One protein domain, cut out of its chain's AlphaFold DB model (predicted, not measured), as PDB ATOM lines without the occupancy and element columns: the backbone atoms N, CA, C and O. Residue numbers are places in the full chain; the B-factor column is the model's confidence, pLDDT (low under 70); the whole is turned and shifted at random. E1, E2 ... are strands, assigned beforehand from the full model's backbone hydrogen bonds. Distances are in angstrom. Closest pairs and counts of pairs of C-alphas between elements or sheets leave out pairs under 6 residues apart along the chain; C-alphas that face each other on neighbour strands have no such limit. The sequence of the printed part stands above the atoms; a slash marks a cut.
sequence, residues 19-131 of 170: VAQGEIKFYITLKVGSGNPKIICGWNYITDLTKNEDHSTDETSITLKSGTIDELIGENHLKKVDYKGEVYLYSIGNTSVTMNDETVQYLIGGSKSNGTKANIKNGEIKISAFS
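This is residues 19 to 131 of the 170 residues of an uncharacterized protein of Fusobacterium ulcerans (UniProt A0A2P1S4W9). Look for a chain wound in stacked turns, a short solenoid of strands, each turn long and bent in cross-section. One side of the turns is lined by the sheets E1 E4 E8 E12 and E3 E7 E11, which meet at a corner where E7 runs on into E8; the opposite side is lined by the sheets E2 E5 E9 and E6 E10. The turns E4 to E7 and E8 to E11 are the best formed; the first, E1 to E3, is looser, with 10 residues between E1 and E2 and a long link of 12 residues between E2 and E3, and E12 opens a further turn. The printed part has 113 residues with no named helix and twelve named strands, E1 to E12 in order along the chain, under half of the residues; the four sheets are parallel throughout, and the class is all strand. The whole is compact, with a radius of gyration of the C-alphas of 14.1 A and spans of 44 by 30 by 18 A.

Begin with the largest sheet, in the order E1, residues 24 to 27, E4, residues 60 to 64, E8, residues 95 to 100, and E12, residues 125 to 130; E1 and E12 are its edge strands. E1 and E4 are parallel at 12 degrees, and you find N 25 and O 61 2.8 A apart, within hydrogen-bond range. E4 and E8 are parallel at 5 degrees, with N 64 and O 98 at 2.8 A, and E8 and E12 at 3 degrees, with N 97 and O 126 at 2.8 A. From edge to edge the strands' lines turn by 19 degrees. The next sheet is E2, residues 38 to 40, E5, residues 68 to 73, and E9, residues 103 to 108. E2 and E5 are parallel at 35 degrees, with N 39 and O 71 at 2.8 A; E5 and E9 are parallel at 9 degrees, with N 72 and O 106 at 2.8 A. E2 and E4 are near each other, and so are E9 and E12, while E5 and E8 are apart. Move on to E6, residues 77 to 79, parallel to E10, residues 112 to 114, at 3 degrees, with N 78 and O 112 at 2.8 A. Residues 44 to 45 pair with residues 77 to 78 of E6, parallel. The last sheet is E3, residues 53 to 55, E7, residues 88 to 92, and E11, residues 118 to 121. E3 and E7 are parallel at 12 degrees, with N 55 and O 91 at 2.9 A; E7 and E11 are parallel at 23 degrees, with N 119 and O 88 at 2.8 A. E7 runs on into E8 across a break of 2 residues, at 60 degrees.

Find C-alpha 24 at (101.358, 175.545, 63.638), where E1 begins; it runs 10.5 A to C-alpha 27. E2 spans 6.6 A, E3 6.4 A and E4 13.7 A. E5 runs 14.4 A from C-alpha 68 at (88.771, 190.629, 68.592); E6 spans 6.4 A and E7 13.2 A. E8 spans 17.1 A, E9 13.8 A, E10 6.7 A and E11 9.7 A. E12 runs 16.4 A and ends at C-alpha 130 at (95.199, 185.233, 79.319).

The C-alphas of Gly 85 and Ser 131, the two farthest apart, are 45.0 A from each other. The printed part, residues 19 to 131, has no cut. The link from E2 to E3, residues 41 to 52, is long; those from E1 to E2 and from E6 to E7 are short, and the other eight are tight. The mean pLDDT of the printed part is 73.1, and 35 residues are under 70, among them residues 28 to 36, 80 to 87 and 127 to 131.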
ATOM      1  N   VAL A  19      92.107 179.244  59.679       85.44
ATOM      2  CA  VAL A  19      92.140 177.784  59.824       85.44
ATOM      3  C   VAL A  19      93.580 177.282  59.888       85.44
ATOM      4  O   VAL A  19      94.413 177.696  59.075       85.44
ATOM      5  N   ALA A  20      93.901 176.418  60.852       85.75
ATOM      6  CA  ALA A  20      95.252 175.870  60.981       85.75
ATOM      7  C   ALA A  20      95.494 174.672  60.057       85.75
ATOM      8  O   ALA A  20      96.508 174.680  59.371       85.75
ATOM      9  N   GLN A  21      94.541 173.732  59.955       87.25
ATOM     10  CA  GLN A  21      94.589 172.603  59.007       87.25
ATOM     11  C   GLN A  21      95.875 171.754  59.135       87.25
ATOM     12  O   GLN A  21      96.571 171.537  58.149       87.25
ATOM     13  N   GLY A  22      96.215 171.310  60.351       84.81
ATOM     14  CA  GLY A  22      97.397 170.463  60.590       84.81
ATOM     15  C   GLY A  22      98.722 171.217  60.683       84.81
ATOM     16  O   GLY A  22      99.785 170.603  60.676       84.81
ATOM     17  N   GLU A  23      98.673 172.545  60.772       85.62
ATOM     18  CA  GLU A  23      99.856 173.394  60.861       85.62
ATOM     19  C   GLU A  23      99.911 174.167  62.185       85.62
ATOM     20  O   GLU A  23      98.910 174.419  62.858       85.62
ATOM     21  N   ILE A  24     101.112 174.624  62.529       86.25
ATOM     22  CA  ILE A  24     101.358 175.545  63.638       86.25
ATOM     23  C   ILE A  24     101.371 176.976  63.084       86.25
ATOM     24  O   ILE A  24     102.231 177.318  62.271       86.25
ATOM     25  N   LYS A  25     100.440 177.833  63.525       82.00
ATOM     26  CA  LYS A  25     100.276 179.211  63.022       82.00
ATOM     27  C   LYS A  25     100.402 180.268  64.117       82.00
ATOM     28  O   LYS A  25      99.913 180.106  65.234       82.00
ATOM     29  N   PHE A  26     101.010 181.399  63.758       78.19
ATOM     30  CA  PHE A  26     101.230 182.545  64.644       78.19
ATOM     31  C   PHE A  26     100.678 183.829  64.019       78.19
ATOM     32  O   PHE A  26     101.072 184.202  62.915       78.19
ATOM     33  N   TYR A  27      99.816 184.540  64.748       71.75
ATOM     34  CA  TYR A  27      99.188 185.784  64.300       71.75
ATOM     35  C   TYR A  27      99.435 186.912  65.307       71.75
ATOM     36  O   TYR A  27      99.158 186.777  66.499       71.75
ATOM     37  N   ILE A  28      99.991 188.032  64.827       58.56
ATOM     38  CA  ILE A  28     100.411 189.156  65.682       58.56
ATOM     39  C   ILE A  28      99.278 190.163  65.890       58.56
ATOM     40  O   ILE A  28      99.032 190.562  67.023       58.56
ATOM     41  N   THR A  29      98.581 190.556  64.823       58.97
ATOM     42  CA  THR A  29      97.445 191.480  64.902       58.97
ATOM     43  C   THR A  29      96.381 191.066  63.907       58.97
ATOM     44  O   THR A  29      96.596 191.121  62.697       58.97
ATOM     45  N   LEU A  30      95.211 190.701  64.418       58.94
ATOM     46  CA  LEU A  30      94.022 190.510  63.602       58.94
ATOM     47  C   LEU A  30      93.222 191.815  63.569       58.94
ATOM     48  O   LEU A  30      92.245 191.989  64.287       58.94
ATOM     49  N   LYS A  31      93.619 192.747  62.693       48.59
ATOM     50  CA  LYS A  31      92.694 193.775  62.185       48.59
ATOM     51  C   LYS A  31      91.938 193.176  61.009       48.59
ATOM     52  O   LYS A  31      92.229 193.461  59.852       48.59
ATOM     53  N   VAL A  32      90.987 192.305  61.306       44.56
ATOM     54  CA  VAL A  32      90.039 191.866  60.285       44.56
ATOM     55  C   VAL A  32      88.949 192.928  60.252       44.56
ATOM     56  O   VAL A  32      88.257 193.141  61.245       44.56
ATOM     57  N   GLY A  33      88.871 193.684  59.156       48.75
ATOM     58  CA  GLY A  33      87.867 194.735  58.994       48.75
ATOM     59  C   GLY A  33      86.459 194.236  59.343       48.75
ATOM     60  O   GLY A  33      86.123 193.114  58.992       48.75
ATOM     61  N   SER A  34      85.699 195.062  60.075       48.88
ATOM     62  CA  SER A  34      84.257 195.009  60.419       48.88
ATOM     63  C   SER A  34      83.541 193.658  60.625       48.88
ATOM     64  O   SER A  34      82.313 193.646  60.610       48.88
ATOM     65  N   GLY A  35      84.236 192.530  60.781       55.75
ATOM     66  CA  GLY A  35      83.644 191.224  60.477       55.75
ATOM     67  C   GLY A  35      83.881 190.106  61.483       55.75
ATOM     68  O   GLY A  35      83.506 188.994  61.143       55.75
ATOM     69  N   ASN A  36      84.493 190.379  62.645       65.25
ATOM     70  CA  ASN A  36      84.732 189.438  63.756       65.25
ATOM     71  C   ASN A  36      85.034 187.992  63.285       65.25
ATOM     72  O   ASN A  36      84.125 187.174  63.153       65.25
ATOM     73  N   PRO A  37      86.300 187.654  62.985       73.56
ATOM     74  CA  PRO A  37      86.640 186.394  62.336       73.56
ATOM     75  C   PRO A  37      86.365 185.190  63.241       73.56
ATOM     76  O   PRO A  37      86.407 185.282  64.472       73.56
ATOM     77  N   LYS A  38      86.165 184.039  62.598       82.12
ATOM     78  CA  LYS A  38      86.187 182.731  63.248       82.12
ATOM     79  C   LYS A  38      87.587 182.134  63.167       82.12
ATOM     80  O   LYS A  38      88.200 182.141  62.101       82.12
ATOM     81  N   ILE A  39      88.066 181.580  64.272       84.12
ATOM     82  CA  ILE A  39      89.327 180.845  64.349       84.12
ATOM     83  C   ILE A  39      89.032 179.362  64.562       84.12
ATOM     84  O   ILE A  39      88.251 178.996  65.435       84.12
ATOM     85  N   ILE A  40      89.676 178.509  63.771       86.19
ATOM     86  CA  ILE A  40      89.546 177.054  63.814       86.19
ATOM     87  C   ILE A  40      90.953 176.470  63.869       86.19
ATOM     88  O   ILE A  40      91.732 176.584  62.921       86.19
ATOM     89  N   CYS A  41      91.290 175.860  64.996       88.19
ATOM     90  CA  CYS A  41      92.602 175.260  65.194       88.19
ATOM     91  C   CYS A  41      92.713 173.869  64.561       88.19
ATOM     92  O   CYS A  41      93.807 173.448  64.231       88.19
ATOM     93  N   GLY A  42      91.612 173.161  64.330       87.31
ATOM     94  CA  GLY A  42      91.617 171.939  63.527       87.31
ATOM     95  C   GLY A  42      91.391 172.205  62.040       87.31
ATOM     96  O   GLY A  42      91.836 173.206  61.466       87.31
ATOM     97  N   TRP A  43      90.656 171.288  61.423       86.50
ATOM     98  CA  TRP A  43      90.265 171.314  60.027       86.50
ATOM     99  C   TRP A  43      88.898 171.970  59.866       86.50
ATOM    100  O   TRP A  43      87.979 171.769  60.662       86.50
ATOM    101  N   ASN A  44      88.759 172.766  58.814       84.19
ATOM    102  CA  ASN A  44      87.500 173.392  58.431       84.19
ATOM    103  C   ASN A  44      86.917 172.672  57.221       84.19
ATOM    104  O   ASN A  44      87.467 172.746  56.121       84.19
ATOM    105  N   TYR A  45      85.787 172.015  57.433       79.31
ATOM    106  CA  TYR A  45      85.099 171.216  56.443       79.31
ATOM    107  C   TYR A  45      83.754 171.859  56.098       79.31
ATOM    108  O   TYR A  45      82.775 171.727  56.835       79.31
ATOM    109  N   ILE A  46      83.726 172.600  54.989       74.62
ATOM    110  CA  ILE A  46      82.590 173.448  54.576       74.62
ATOM    111  C   ILE A  46      81.965 173.051  53.227       74.62
ATOM    112  O   ILE A  46      80.943 173.622  52.844       74.62
ATOM    113  N   THR A  47      82.569 172.101  52.510       66.12
ATOM    114  CA  THR A  47      82.122 171.569  51.209       66.12
ATOM    115  C   THR A  47      82.338 170.057  51.160       66.12
ATOM    116  O   THR A  47      83.211 169.568  51.873       66.12
ATOM    117  N   ASP A  48      81.551 169.347  50.338       58.09
ATOM    118  CA  ASP A  48      81.493 167.878  50.208       58.09
ATOM    119  C   ASP A  48      82.815 167.144  50.462       58.09
ATOM    120  O   ASP A  48      83.809 167.342  49.764       58.09
ATOM    121  N   LEU A  49      82.787 166.259  51.461       57.38
ATOM    122  CA  LEU A  49      83.954 165.542  51.962       57.38
ATOM    123  C   LEU A  49      83.998 164.107  51.461       57.38
ATOM    124  O   LEU A  49      82.979 163.407  51.411       57.38
ATOM    125  N   THR A  50      85.220 163.649  51.213       56.62
ATOM    126  CA  THR A  50      85.601 162.243  51.276       56.62
ATOM    127  C   THR A  50      85.211 161.668  52.636       56.62
ATOM    128  O   THR A  50      85.397 162.269  53.692       56.62
ATOM    129  N   LYS A  51      84.569 160.499  52.612       60.97
ATOM    130  CA  LYS A  51      84.137 159.814  53.826       60.97
ATOM    131  C   LYS A  51      85.388 159.284  54.531       60.97
ATOM    132  O   LYS A  51      86.006 158.365  54.003       60.97
ATOM    133  N   ASN A  52      85.677 159.806  55.723       72.88
ATOM    134  CA  ASN A  52      86.707 159.352  56.668       72.88
ATOM    135  C   ASN A  52      88.083 160.017  56.508       72.88
ATOM    136  O   ASN A  52      88.963 159.469  55.850       72.88
ATOM    137  N   GLU A  53      88.270 161.160  57.171       77.81
ATOM    138  CA  GLU A  53      89.583 161.806  57.306       77.81
ATOM    139  C   GLU A  53      90.193 161.458  58.672       77.81
ATOM    140  O   GLU A  53      89.543 161.620  59.715       77.81
ATOM    141  N   ASP A  54      91.438 160.976  58.660       82.81
ATOM    142  CA  ASP A  54      92.202 160.646  59.863       82.81
ATOM    143  C   ASP A  54      93.416 161.564  60.003       82.81
ATOM    144  O   ASP A  54      94.437 161.379  59.347       82.81
ATOM    145  N   HIS A  55      93.288 162.524  60.914       83.81
ATOM    146  CA  HIS A  55      94.336 163.458  61.315       83.81
ATOM    147  C   HIS A  55      94.806 163.188  62.746       83.81
ATOM    148  O   HIS A  55      95.297 164.089  63.422       83.81
ATOM    149  N   SER A  56      94.624 161.966  63.264       83.12
ATOM    150  CA  SER A  56      94.930 161.624  64.665       83.12
ATOM    151  C   SER A  56      96.396 161.816  65.060       83.12
ATOM    152  O   SER A  56      96.695 161.933  66.249       83.12
ATOM    153  N   THR A  57      97.302 161.845  64.086       83.31
ATOM    154  CA  THR A  57      98.740 162.057  64.286       83.31
ATOM    155  C   THR A  57      99.173 163.502  64.101       83.31
ATOM    156  O   THR A  57     100.321 163.825  64.397       83.31
ATOM    157  N   ASP A  58      98.289 164.356  63.597       83.94
ATOM    158  CA  ASP A  58      98.638 165.721  63.251       83.94
ATOM    159  C   ASP A  58      98.556 166.614  64.491       83.94
ATOM    160  O   ASP A  58      97.564 166.616  65.227       83.94
ATOM    161  N   GLU A  59      99.608 167.397  64.714       83.62
ATOM    162  CA  GLU A  59      99.636 168.419  65.755       83.62
ATOM    163  C   GLU A  59      99.354 169.780  65.136       83.62
ATOM    164  O   GLU A  59     100.077 170.256  64.262       83.62
ATOM    165  N   THR A  60      98.302 170.428  65.618       83.88
ATOM    166  CA  THR A  60      97.859 171.710  65.078       83.88
ATOM    167  C   THR A  60      97.762 172.746  66.184       83.88
ATOM    168  O   THR A  60      97.349 172.460  67.314       83.88
ATOM    169  N   SER A  61      98.206 173.969  65.901       84.12
ATOM    170  CA  SER A  61      98.125 175.027  66.902       84.12
ATOM    171  C   SER A  61      97.994 176.420  66.322       84.12
ATOM    172  O   SER A  61      98.510 176.732  65.251       84.12
ATOM    173  N   ILE A  62      97.308 177.281  67.068       84.12
ATOM    174  CA  ILE A  62      97.178 178.701  66.760       84.12
ATOM    175  C   ILE A  62      97.611 179.513  67.972       84.12
ATOM    176  O   ILE A  62      97.089 179.348  69.072       84.12
ATOM    177  N   THR A  63      98.530 180.449  67.756       81.81
ATOM    178  CA  THR A  63      98.850 181.492  68.733       81.81
ATOM    179  C   THR A  63      98.432 182.853  68.200       81.81
ATOM    180  O   THR A  63      98.913 183.294  67.156       81.81
ATOM    181  N   LEU A  64      97.571 183.529  68.953       75.50
ATOM    182  CA  LEU A  64      97.087 184.874  68.688       75.50
ATOM    183  C   LEU A  64      97.619 185.850  69.754       75.50
ATOM    184  O   LEU A  64      97.568 185.563  70.954       75.50
ATOM    185  N   LYS A  65      98.181 186.982  69.307       70.75
ATOM    186  CA  LYS A  65      98.756 188.014  70.190       70.75
ATOM    187  C   LYS A  65      97.899 189.272  70.394       70.75
ATOM    188  O   LYS A  65      98.150 189.956  71.376       70.75
ATOM    189  N   SER A  66      97.047 189.652  69.437       67.00
ATOM    190  CA  SER A  66      96.116 190.796  69.572       67.00
ATOM    191  C   SER A  66      94.968 190.746  68.534       67.00
ATOM    192  O   SER A  66      95.200 190.402  67.363       67.00
ATOM    193  N   GLY A  67      93.746 191.136  68.931       70.06
ATOM    194  CA  GLY A  67      92.549 191.065  68.084       70.06
ATOM    195  C   GLY A  67      91.196 191.135  68.823       70.06
ATOM    196  O   GLY A  67      91.076 191.456  70.003       70.06
ATOM    197  N   THR A  68      90.122 190.901  68.074       72.75
ATOM    198  CA  THR A  68      88.771 190.629  68.592       72.75
ATOM    199  C   THR A  68      88.140 189.621  67.651       72.75
ATOM    200  O   THR A  68      88.217 189.798  66.432       72.75
ATOM    201  N   ILE A  69      87.560 188.554  68.197       73.69
ATOM    202  CA  ILE A  69      87.085 187.408  67.414       73.69
ATOM    203  C   ILE A  69      85.645 187.036  67.787       73.69
ATOM    204  O   ILE A  69      85.241 187.167  68.942       73.69
ATOM    205  N   ASP A  70      84.866 186.562  66.812       77.50
ATOM    206  CA  ASP A  70      83.492 186.100  67.072       77.50
ATOM    207  C   ASP A  70      83.525 184.719  67.729       77.50
ATOM    208  O   ASP A  70      83.003 184.489  68.816       77.50
ATOM    209  N   GLU A  71      84.219 183.779  67.100       81.12
ATOM    210  CA  GLU A  71      84.190 182.385  67.514       81.12
ATOM    211  C   GLU A  71      85.578 181.755  67.439       81.12
ATOM    212  O   GLU A  71      86.289 181.896  66.445       81.12
ATOM    213  N   LEU A  72      85.938 181.011  68.482       81.94
ATOM    214  CA  LEU A  72      87.120 180.169  68.529       81.94
ATOM    215  C   LEU A  72      86.724 178.699  68.696       81.94
ATOM    216  O   LEU A  72      86.070 178.333  69.672       81.94
ATOM    217  N   ILE A  73      87.184 177.857  67.774       83.75
ATOM    218  CA  ILE A  73      87.016 176.404  67.776       83.75
ATOM    219  C   ILE A  73      88.395 175.764  67.948       83.75
ATOM    220  O   ILE A  73      89.281 175.934  67.108       83.75
ATOM    221  N   GLY A  74      88.577 175.038  69.050       81.00
ATOM    222  CA  GLY A  74      89.836 174.386  69.408       81.00
ATOM    223  C   GLY A  74      90.215 173.228  68.487       81.00
ATOM    224  O   GLY A  74      91.386 172.894  68.404       81.00
ATOM    225  N   GLU A  75      89.266 172.666  67.739       84.81
ATOM    226  CA  GLU A  75      89.511 171.549  66.820       84.81
ATOM    227  C   GLU A  75      88.756 171.727  65.494       84.81
ATOM    228  O   GLU A  75      88.813 172.799  64.894       84.81
ATOM    229  N   ASN A  76      88.077 170.686  65.001       84.44
ATOM    230  CA  ASN A  76      87.457 170.673  63.687       84.44
ATOM    231  C   ASN A  76      86.152 171.462  63.655       84.44
ATOM    232  O   ASN A  76      85.365 171.459  64.601       84.44
ATOM    233  N   HIS A  77      85.865 172.057  62.507       83.62
ATOM    234  CA  HIS A  77      84.568 172.626  62.183       83.62
ATOM    235  C   HIS A  77      83.969 171.851  61.009       83.62
ATOM    236  O   HIS A  77      84.489 171.895  59.900       83.62
ATOM    237  N   LEU A  78      82.881 171.124  61.261       80.31
ATOM    238  CA  LEU A  78      82.155 170.328  60.276       80.31
ATOM    239  C   LEU A  78      80.845 171.053  59.964       80.31
ATOM    240  O   LEU A  78      79.980 171.172  60.834       80.31
ATOM    241  N   LYS A  79      80.680 171.557  58.742       74.25
ATOM    242  CA  LYS A  79      79.501 172.332  58.345       74.25
ATOM    243  C   LYS A  79      78.976 171.886  56.988       74.25
ATOM    244  O   LYS A  79      79.719 171.861  56.017       74.25
ATOM    245  N   LYS A  80      77.655 171.681  56.915       60.44
ATOM    246  CA  LYS A  80      76.903 171.504  55.656       60.44
ATOM    247  C   LYS A  80      77.525 170.444  54.735       60.44
ATOM    248  O   LYS A  80      77.729 170.670  53.547       60.44
ATOM    249  N   VAL A  81      77.813 169.279  55.300       58.88
ATOM    250  CA  VAL A  81      78.089 168.092  54.495       58.88
ATOM    251  C   VAL A  81      76.720 167.534  54.081       58.88
ATOM    252  O   VAL A  81      75.965 167.096  54.953       58.88
ATOM    253  N   ASP A  82      76.332 167.664  52.804       57.50
ATOM    254  CA  ASP A  82      74.990 167.325  52.296       57.50
ATOM    255  C   ASP A  82      74.770 165.809  52.367       57.50
ATOM    256  O   ASP A  82      75.145 165.053  51.470       57.50
ATOM    257  N   TYR A  83      74.189 165.331  53.468       55.16
ATOM    258  CA  TYR A  83      74.337 163.927  53.811       55.16
ATOM    259  C   TYR A  83      73.068 163.067  53.763       55.16
ATOM    260  O   TYR A  83      72.049 163.371  54.384       55.16
ATOM    261  N   LYS A  84      73.182 161.915  53.079       55.81
ATOM    262  CA  LYS A  84      72.176 160.847  52.955       55.81
ATOM    263  C   LYS A  84      72.727 159.515  53.521       55.81
ATOM    264  O   LYS A  84      73.448 158.815  52.820       55.81
ATOM    265  N   GLY A  85      72.367 159.125  54.754       56.44
ATOM    266  CA  GLY A  85      72.376 157.706  55.195       56.44
ATOM    267  C   GLY A  85      73.330 157.246  56.325       56.44
ATOM    268  O   GLY A  85      72.857 156.870  57.389       56.44
ATOM    269  N   GLU A  86      74.652 157.217  56.119       65.81
ATOM    270  CA  GLU A  86      75.693 156.727  57.079       65.81
ATOM    271  C   GLU A  86      76.287 157.776  58.089       65.81
ATOM    272  O   GLU A  86      75.729 158.841  58.320       65.81
ATOM    273  N   VAL A  87      77.384 157.471  58.791       69.00
ATOM    274  CA  VAL A  87      78.021 158.373  59.783       69.00
ATOM    275  C   VAL A  87      79.435 158.692  59.319       69.00
ATOM    276  O   VAL A  87      80.179 157.765  59.014       69.00
ATOM    277  N   TYR A  88      79.824 159.969  59.294       70.81
ATOM    278  CA  TYR A  88      81.217 160.326  59.020       70.81
ATOM    279  C   TYR A  88      82.115 160.033  60.220       70.81
ATOM    280  O   TYR A  88      81.748 160.366  61.350       70.81
ATOM    281  N   LEU A  89      83.293 159.467  59.969       73.69
ATOM    282  CA  LEU A  89      84.326 159.263  60.979       73.69
ATOM    283  C   LEU A  89      85.411 160.322  60.802       73.69
ATOM    284  O   LEU A  89      85.990 160.426  59.729       73.69
ATOM    285  N   TYR A  90      85.679 161.097  61.847       76.56
ATOM    286  CA  TYR A  90      86.779 162.059  61.849       76.56
ATOM    287  C   TYR A  90      87.628 161.859  63.092       76.56
ATOM    288  O   TYR A  90      87.099 161.767  64.204       76.56
ATOM    289  N   SER A  91      88.939 161.836  62.908       76.88
ATOM    290  CA  SER A  91      89.899 161.887  64.005       76.88
ATOM    291  C   SER A  91      90.838 163.062  63.835       76.88
ATOM    292  O   SER A  91      91.247 163.396  62.728       76.88
ATOM    293  N   ILE A  92      91.165 163.690  64.956       79.00
ATOM    294  CA  ILE A  92      92.141 164.765  65.044       79.00
ATOM    295  C   ILE A  92      93.111 164.464  66.177       79.00
ATOM    296  O   ILE A  92      92.726 163.899  67.204       79.00
ATOM    297  N   GLY A  93      94.377 164.794  65.946       76.12
ATOM    298  CA  GLY A  93      95.426 164.744  66.942       76.12
ATOM    299  C   GLY A  93      95.307 165.889  67.938       76.12
ATOM    300  O   GLY A  93      94.235 166.453  68.172       76.12
ATOM    301  N   ASN A  94      96.421 166.210  68.579       80.31
ATOM    302  CA  ASN A  94      96.424 167.208  69.634       80.31
ATOM    303  C   ASN A  94      96.304 168.614  69.051       80.31
ATOM    304  O   ASN A  94      96.956 168.967  68.063       80.31
ATOM    305  N   THR A  95      95.497 169.434  69.712       79.19
ATOM    306  CA  THR A  95      95.257 170.814  69.308       79.19
ATOM    307  C   THR A  95      95.601 171.778  70.426       79.19
ATOM    308  O   THR A  95      95.365 171.517  71.612       79.19
ATOM    309  N   SER A  96      96.166 172.933  70.069       79.31
ATOM    310  CA  SER A  96      96.356 173.996  71.052       79.31
ATOM    311  C   SER A  96      96.070 175.389  70.520       79.31
ATOM    312  O   SER A  96      96.522 175.783  69.450       79.31
ATOM    313  N   VAL A  97      95.326 176.164  71.302       76.94
ATOM    314  CA  VAL A  97      95.064 177.572  71.020       76.94
ATOM    315  C   VAL A  97      95.542 178.425  72.175       76.94
ATOM    316  O   VAL A  97      95.183 178.190  73.328       76.94
ATOM    317  N   THR A  98      96.328 179.446  71.850       76.75
ATOM    318  CA  THR A  98      96.790 180.458  72.798       76.75
ATOM    319  C   THR A  98      96.309 181.835  72.360       76.75
ATOM    320  O   THR A  98      96.578 182.249  71.237       76.75
ATOM    321  N   MET A  99      95.624 182.545  73.254       71.56
ATOM    322  CA  MET A  99      95.146 183.916  73.076       71.56
ATOM    323  C   MET A  99      95.682 184.801  74.200       71.56
ATOM    324  O   MET A  99      95.522 184.469  75.378       71.56
ATOM    325  N   ASN A 100      96.295 185.926  73.836       68.19
ATOM    326  CA  ASN A 100      96.829 186.906  74.782       68.19
ATOM    327  C   ASN A 100      96.094 188.235  74.601       68.19
ATOM    328  O   ASN A 100      96.097 188.764  73.497       68.19
ATOM    329  N   ASP A 101      95.490 188.757  75.671       61.78
ATOM    330  CA  ASP A 101      94.817 190.065  75.680       61.78
ATOM    331  C   ASP A 101      93.669 190.194  74.649       61.78
ATOM    332  O   ASP A 101      93.429 191.253  74.072       61.78
ATOM    333  N   GLU A 102      92.934 189.097  74.436       64.62
ATOM    334  CA  GLU A 102      91.852 188.975  73.447       64.62
ATOM    335  C   GLU A 102      90.454 188.987  74.075       64.62
ATOM    336  O   GLU A 102      90.257 188.540  75.207       64.62
ATOM    337  N   THR A 103      89.449 189.372  73.280       66.88
ATOM    338  CA  THR A 103      88.037 189.079  73.574       66.88
ATOM    339  C   THR A 103      87.453 188.138  72.520       66.88
ATOM    340  O   THR A 103      87.621 188.344  71.316       66.88
ATOM    341  N   VAL A 104      86.785 187.080  72.988       68.19
ATOM    342  CA  VAL A 104      86.096 186.079  72.164       68.19
ATOM    343  C   VAL A 104      84.632 186.011  72.575       68.19
ATOM    344  O   VAL A 104      84.330 185.945  73.767       68.19
ATOM    345  N   GLN A 105      83.717 186.016  71.605       71.12
ATOM    346  CA  GLN A 105      82.289 185.902  71.904       71.12
ATOM    347  C   GLN A 105      81.879 184.448  72.201       71.12
ATOM    348  O   GLN A 105      81.100 184.216  73.130       71.12
ATOM    349  N   TYR A 106      82.431 183.472  71.470       72.88
ATOM    350  CA  TYR A 106      82.180 182.040  71.665       72.88
ATOM    351  C   TYR A 106      83.470 181.219  71.698       72.88
ATOM    352  O   TYR A 106      84.257 181.244  70.755       72.88
ATOM    353  N   LEU A 107      83.661 180.438  72.764       73.31
ATOM    354  CA  LEU A 107      84.793 179.529  72.926       73.31
ATOM    355  C   LEU A 107      84.320 178.075  72.906       73.31
ATOM    356  O   LEU A 107      83.507 177.672  73.738       73.31
ATOM    357  N   ILE A 108      84.869 177.277  71.994       79.69
ATOM    358  CA  ILE A 108      84.560 175.855  71.859       79.69
ATOM    359  C   ILE A 108      85.858 175.068  72.011       79.69
ATOM    360  O   ILE A 108      86.765 175.189  71.195       79.69
ATOM    361  N   GLY A 109      85.933 174.258  73.069       72.88
ATOM    362  CA  GLY A 109      87.079 173.393  73.357       72.88
ATOM    363  C   GLY A 109      87.347 172.376  72.255       72.88
ATOM    364  O   GLY A 109      88.460 172.271  71.768       72.88
ATOM    365  N   GLY A 110      86.321 171.632  71.858       77.56
ATOM    366  CA  GLY A 110      86.467 170.546  70.893       77.56
ATOM    367  C   GLY A 110      85.973 170.887  69.495       77.56
ATOM    368  O   GLY A 110      85.814 172.045  69.107       77.56
ATOM    369  N   SER A 111      85.686 169.832  68.748       81.25
ATOM    370  CA  SER A 111      85.113 169.935  67.413       81.25
ATOM    371  C   SER A 111      83.655 170.419  67.422       81.25
ATOM    372  O   SER A 111      82.835 169.996  68.240       81.25
ATOM    373  N   LYS A 112      83.304 171.276  66.461       83.00
ATOM    374  CA  LYS A 112      81.948 171.777  66.218       83.00
ATOM    375  C   LYS A 112      81.362 171.115  64.973       83.00
ATOM    376  O   LYS A 112      81.922 171.261  63.894       83.00
ATOM    377  N   SER A 113      80.203 170.467  65.095       76.56
ATOM    378  CA  SER A 113      79.437 169.952  63.948       76.56
ATOM    379  C   SER A 113      78.099 170.676  63.809       76.56
ATOM    380  O   SER A 113      77.356 170.799  64.782       76.56
ATOM    381  N   ASN A 114      77.780 171.147  62.602       73.56
ATOM    382  CA  ASN A 114      76.506 171.776  62.273       73.56
ATOM    383  C   ASN A 114      75.908 171.177  60.990       73.56
ATOM    384  O   ASN A 114      76.464 171.325  59.899       73.56
ATOM    385  N   GLY A 115      74.743 170.539  61.124       64.75
ATOM    386  CA  GLY A 115      74.030 169.927  59.998       64.75
ATOM    387  C   GLY A 115      74.635 168.609  59.506       64.75
ATOM    388  O   GLY A 115      74.319 168.180  58.402       64.75
ATOM    389  N   THR A 116      75.490 167.954  60.302       66.69
ATOM    390  CA  THR A 116      76.171 166.708  59.917       66.69
ATOM    391  C   THR A 116      76.155 165.690  61.056       66.69
ATOM    392  O   THR A 116      76.487 166.008  62.201       66.69
ATOM    393  N   LYS A 117      75.795 164.439  60.740       70.38
ATOM    394  CA  LYS A 117      75.927 163.302  61.658       70.38
ATOM    395  C   LYS A 117      77.360 162.770  61.580       70.38
ATOM    396  O   LYS A 117      77.745 162.176  60.575       70.38
ATOM    397  N   ALA A 118      78.138 162.994  62.633       71.06
ATOM    398  CA  ALA A 118      79.544 162.612  62.696       71.06
ATOM    399  C   ALA A 118      79.858 161.882  64.005       71.06
ATOM    400  O   ALA A 118      79.277 162.183  65.048       71.06
ATOM    401  N   ASN A 119      80.793 160.940  63.933       75.38
ATOM    402  CA  ASN A 119      81.512 160.413  65.078       75.38
ATOM    403  C   ASN A 119      82.906 161.043  65.061       75.38
ATOM    404  O   ASN A 119      83.644 160.881  64.088       75.38
ATOM    405  N   ILE A 120      83.226 161.801  66.107       76.88
ATOM    406  CA  ILE A 120      84.446 162.600  66.165       76.88
ATOM    407  C   ILE A 120      85.291 162.113  67.333       76.88
ATOM    408  O   ILE A 120      84.825 162.072  68.475       76.88
ATOM    409  N   LYS A 121      86.536 161.751  67.032       80.56
ATOM    410  CA  LYS A 121      87.554 161.436  68.025       80.56
ATOM    411  C   LYS A 121      88.518 162.610  68.144       80.56
ATOM    412  O   LYS A 121      89.273 162.895  67.217       80.56
ATOM    413  N   ASN A 122      88.485 163.231  69.311       74.44
ATOM    414  CA  ASN A 122      89.297 164.386  69.664       74.44
ATOM    415  C   ASN A 122      90.576 163.937  70.374       74.44
ATOM    416  O   ASN A 122      90.535 162.996  71.180       74.44
ATOM    417  N   GLY A 123      91.686 164.603  70.073       73.44
ATOM    418  CA  GLY A 123      92.943 164.463  70.797       73.44
ATOM    419  C   GLY A 123      92.932 165.256  72.104       73.44
ATOM    420  O   GLY A 123      91.882 165.630  72.633       73.44
ATOM    421  N   GLU A 124      94.114 165.520  72.656       79.31
ATOM    422  CA  GLU A 124      94.235 166.491  73.741       79.31
ATOM    423  C   GLU A 124      93.950 167.899  73.210       79.31
ATOM    424  O   GLU A 124      94.496 168.324  72.194       79.31
ATOM    425  N   ILE A 125      93.109 168.631  73.938       73.06
ATOM    426  CA  ILE A 125      92.745 170.011  73.629       73.06
ATOM    427  C   ILE A 125      93.350 170.909  74.697       73.06
ATOM    428  O   ILE A 125      93.006 170.804  75.880       73.06
ATOM    429  N   LYS A 126      94.172 171.867  74.274       72.00
ATOM    430  CA  LYS A 126      94.680 172.920  75.153       72.00
ATOM    431  C   LYS A 126      94.199 174.289  74.693       72.00
ATOM    432  O   LYS A 126      94.637 174.790  73.666       72.00
ATOM    433  N   ILE A 127      93.373 174.946  75.501       67.31
ATOM    434  CA  ILE A 127      93.026 176.358  75.308       67.31
ATOM    435  C   ILE A 127      93.648 177.178  76.430       67.31
ATOM    436  O   ILE A 127      93.488 176.865  77.607       67.31
ATOM    437  N   SER A 128      94.385 178.219  76.060       66.88
ATOM    438  CA  SER A 128      94.991 179.177  76.982       66.88
ATOM    439  C   SER A 128      94.529 180.579  76.602       66.88
ATOM    440  O   SER A 128      94.860 181.064  75.524       66.88
ATOM    441  N   ALA A 129      93.736 181.204  77.470       59.19
ATOM    442  CA  ALA A 129      93.296 182.586  77.327       59.19
ATOM    443  C   ALA A 129      93.798 183.374  78.537       59.19
ATOM    444  O   ALA A 129      93.470 183.038  79.677       59.19
ATOM    445  N   PHE A 130      94.621 184.385  78.283       58.72
ATOM    446  CA  PHE A 130      95.199 185.233  79.319       58.72
ATOM    447  C   PHE A 130      94.550 186.614  79.262       58.72
ATOM    448  O   PHE A 130      94.579 187.268  78.220       58.72
ATOM    449  N   SER A 131      93.970 187.050  80.381       48.91
ATOM    450  CA  SER A 131      93.445 188.407  80.540       48.91
ATOM    451  C   SER A 131      93.618 188.887  81.980       48.91
ATOM    452  O   SER A 131      93.251 188.166  82.912       48.91
TER     453      SER A 131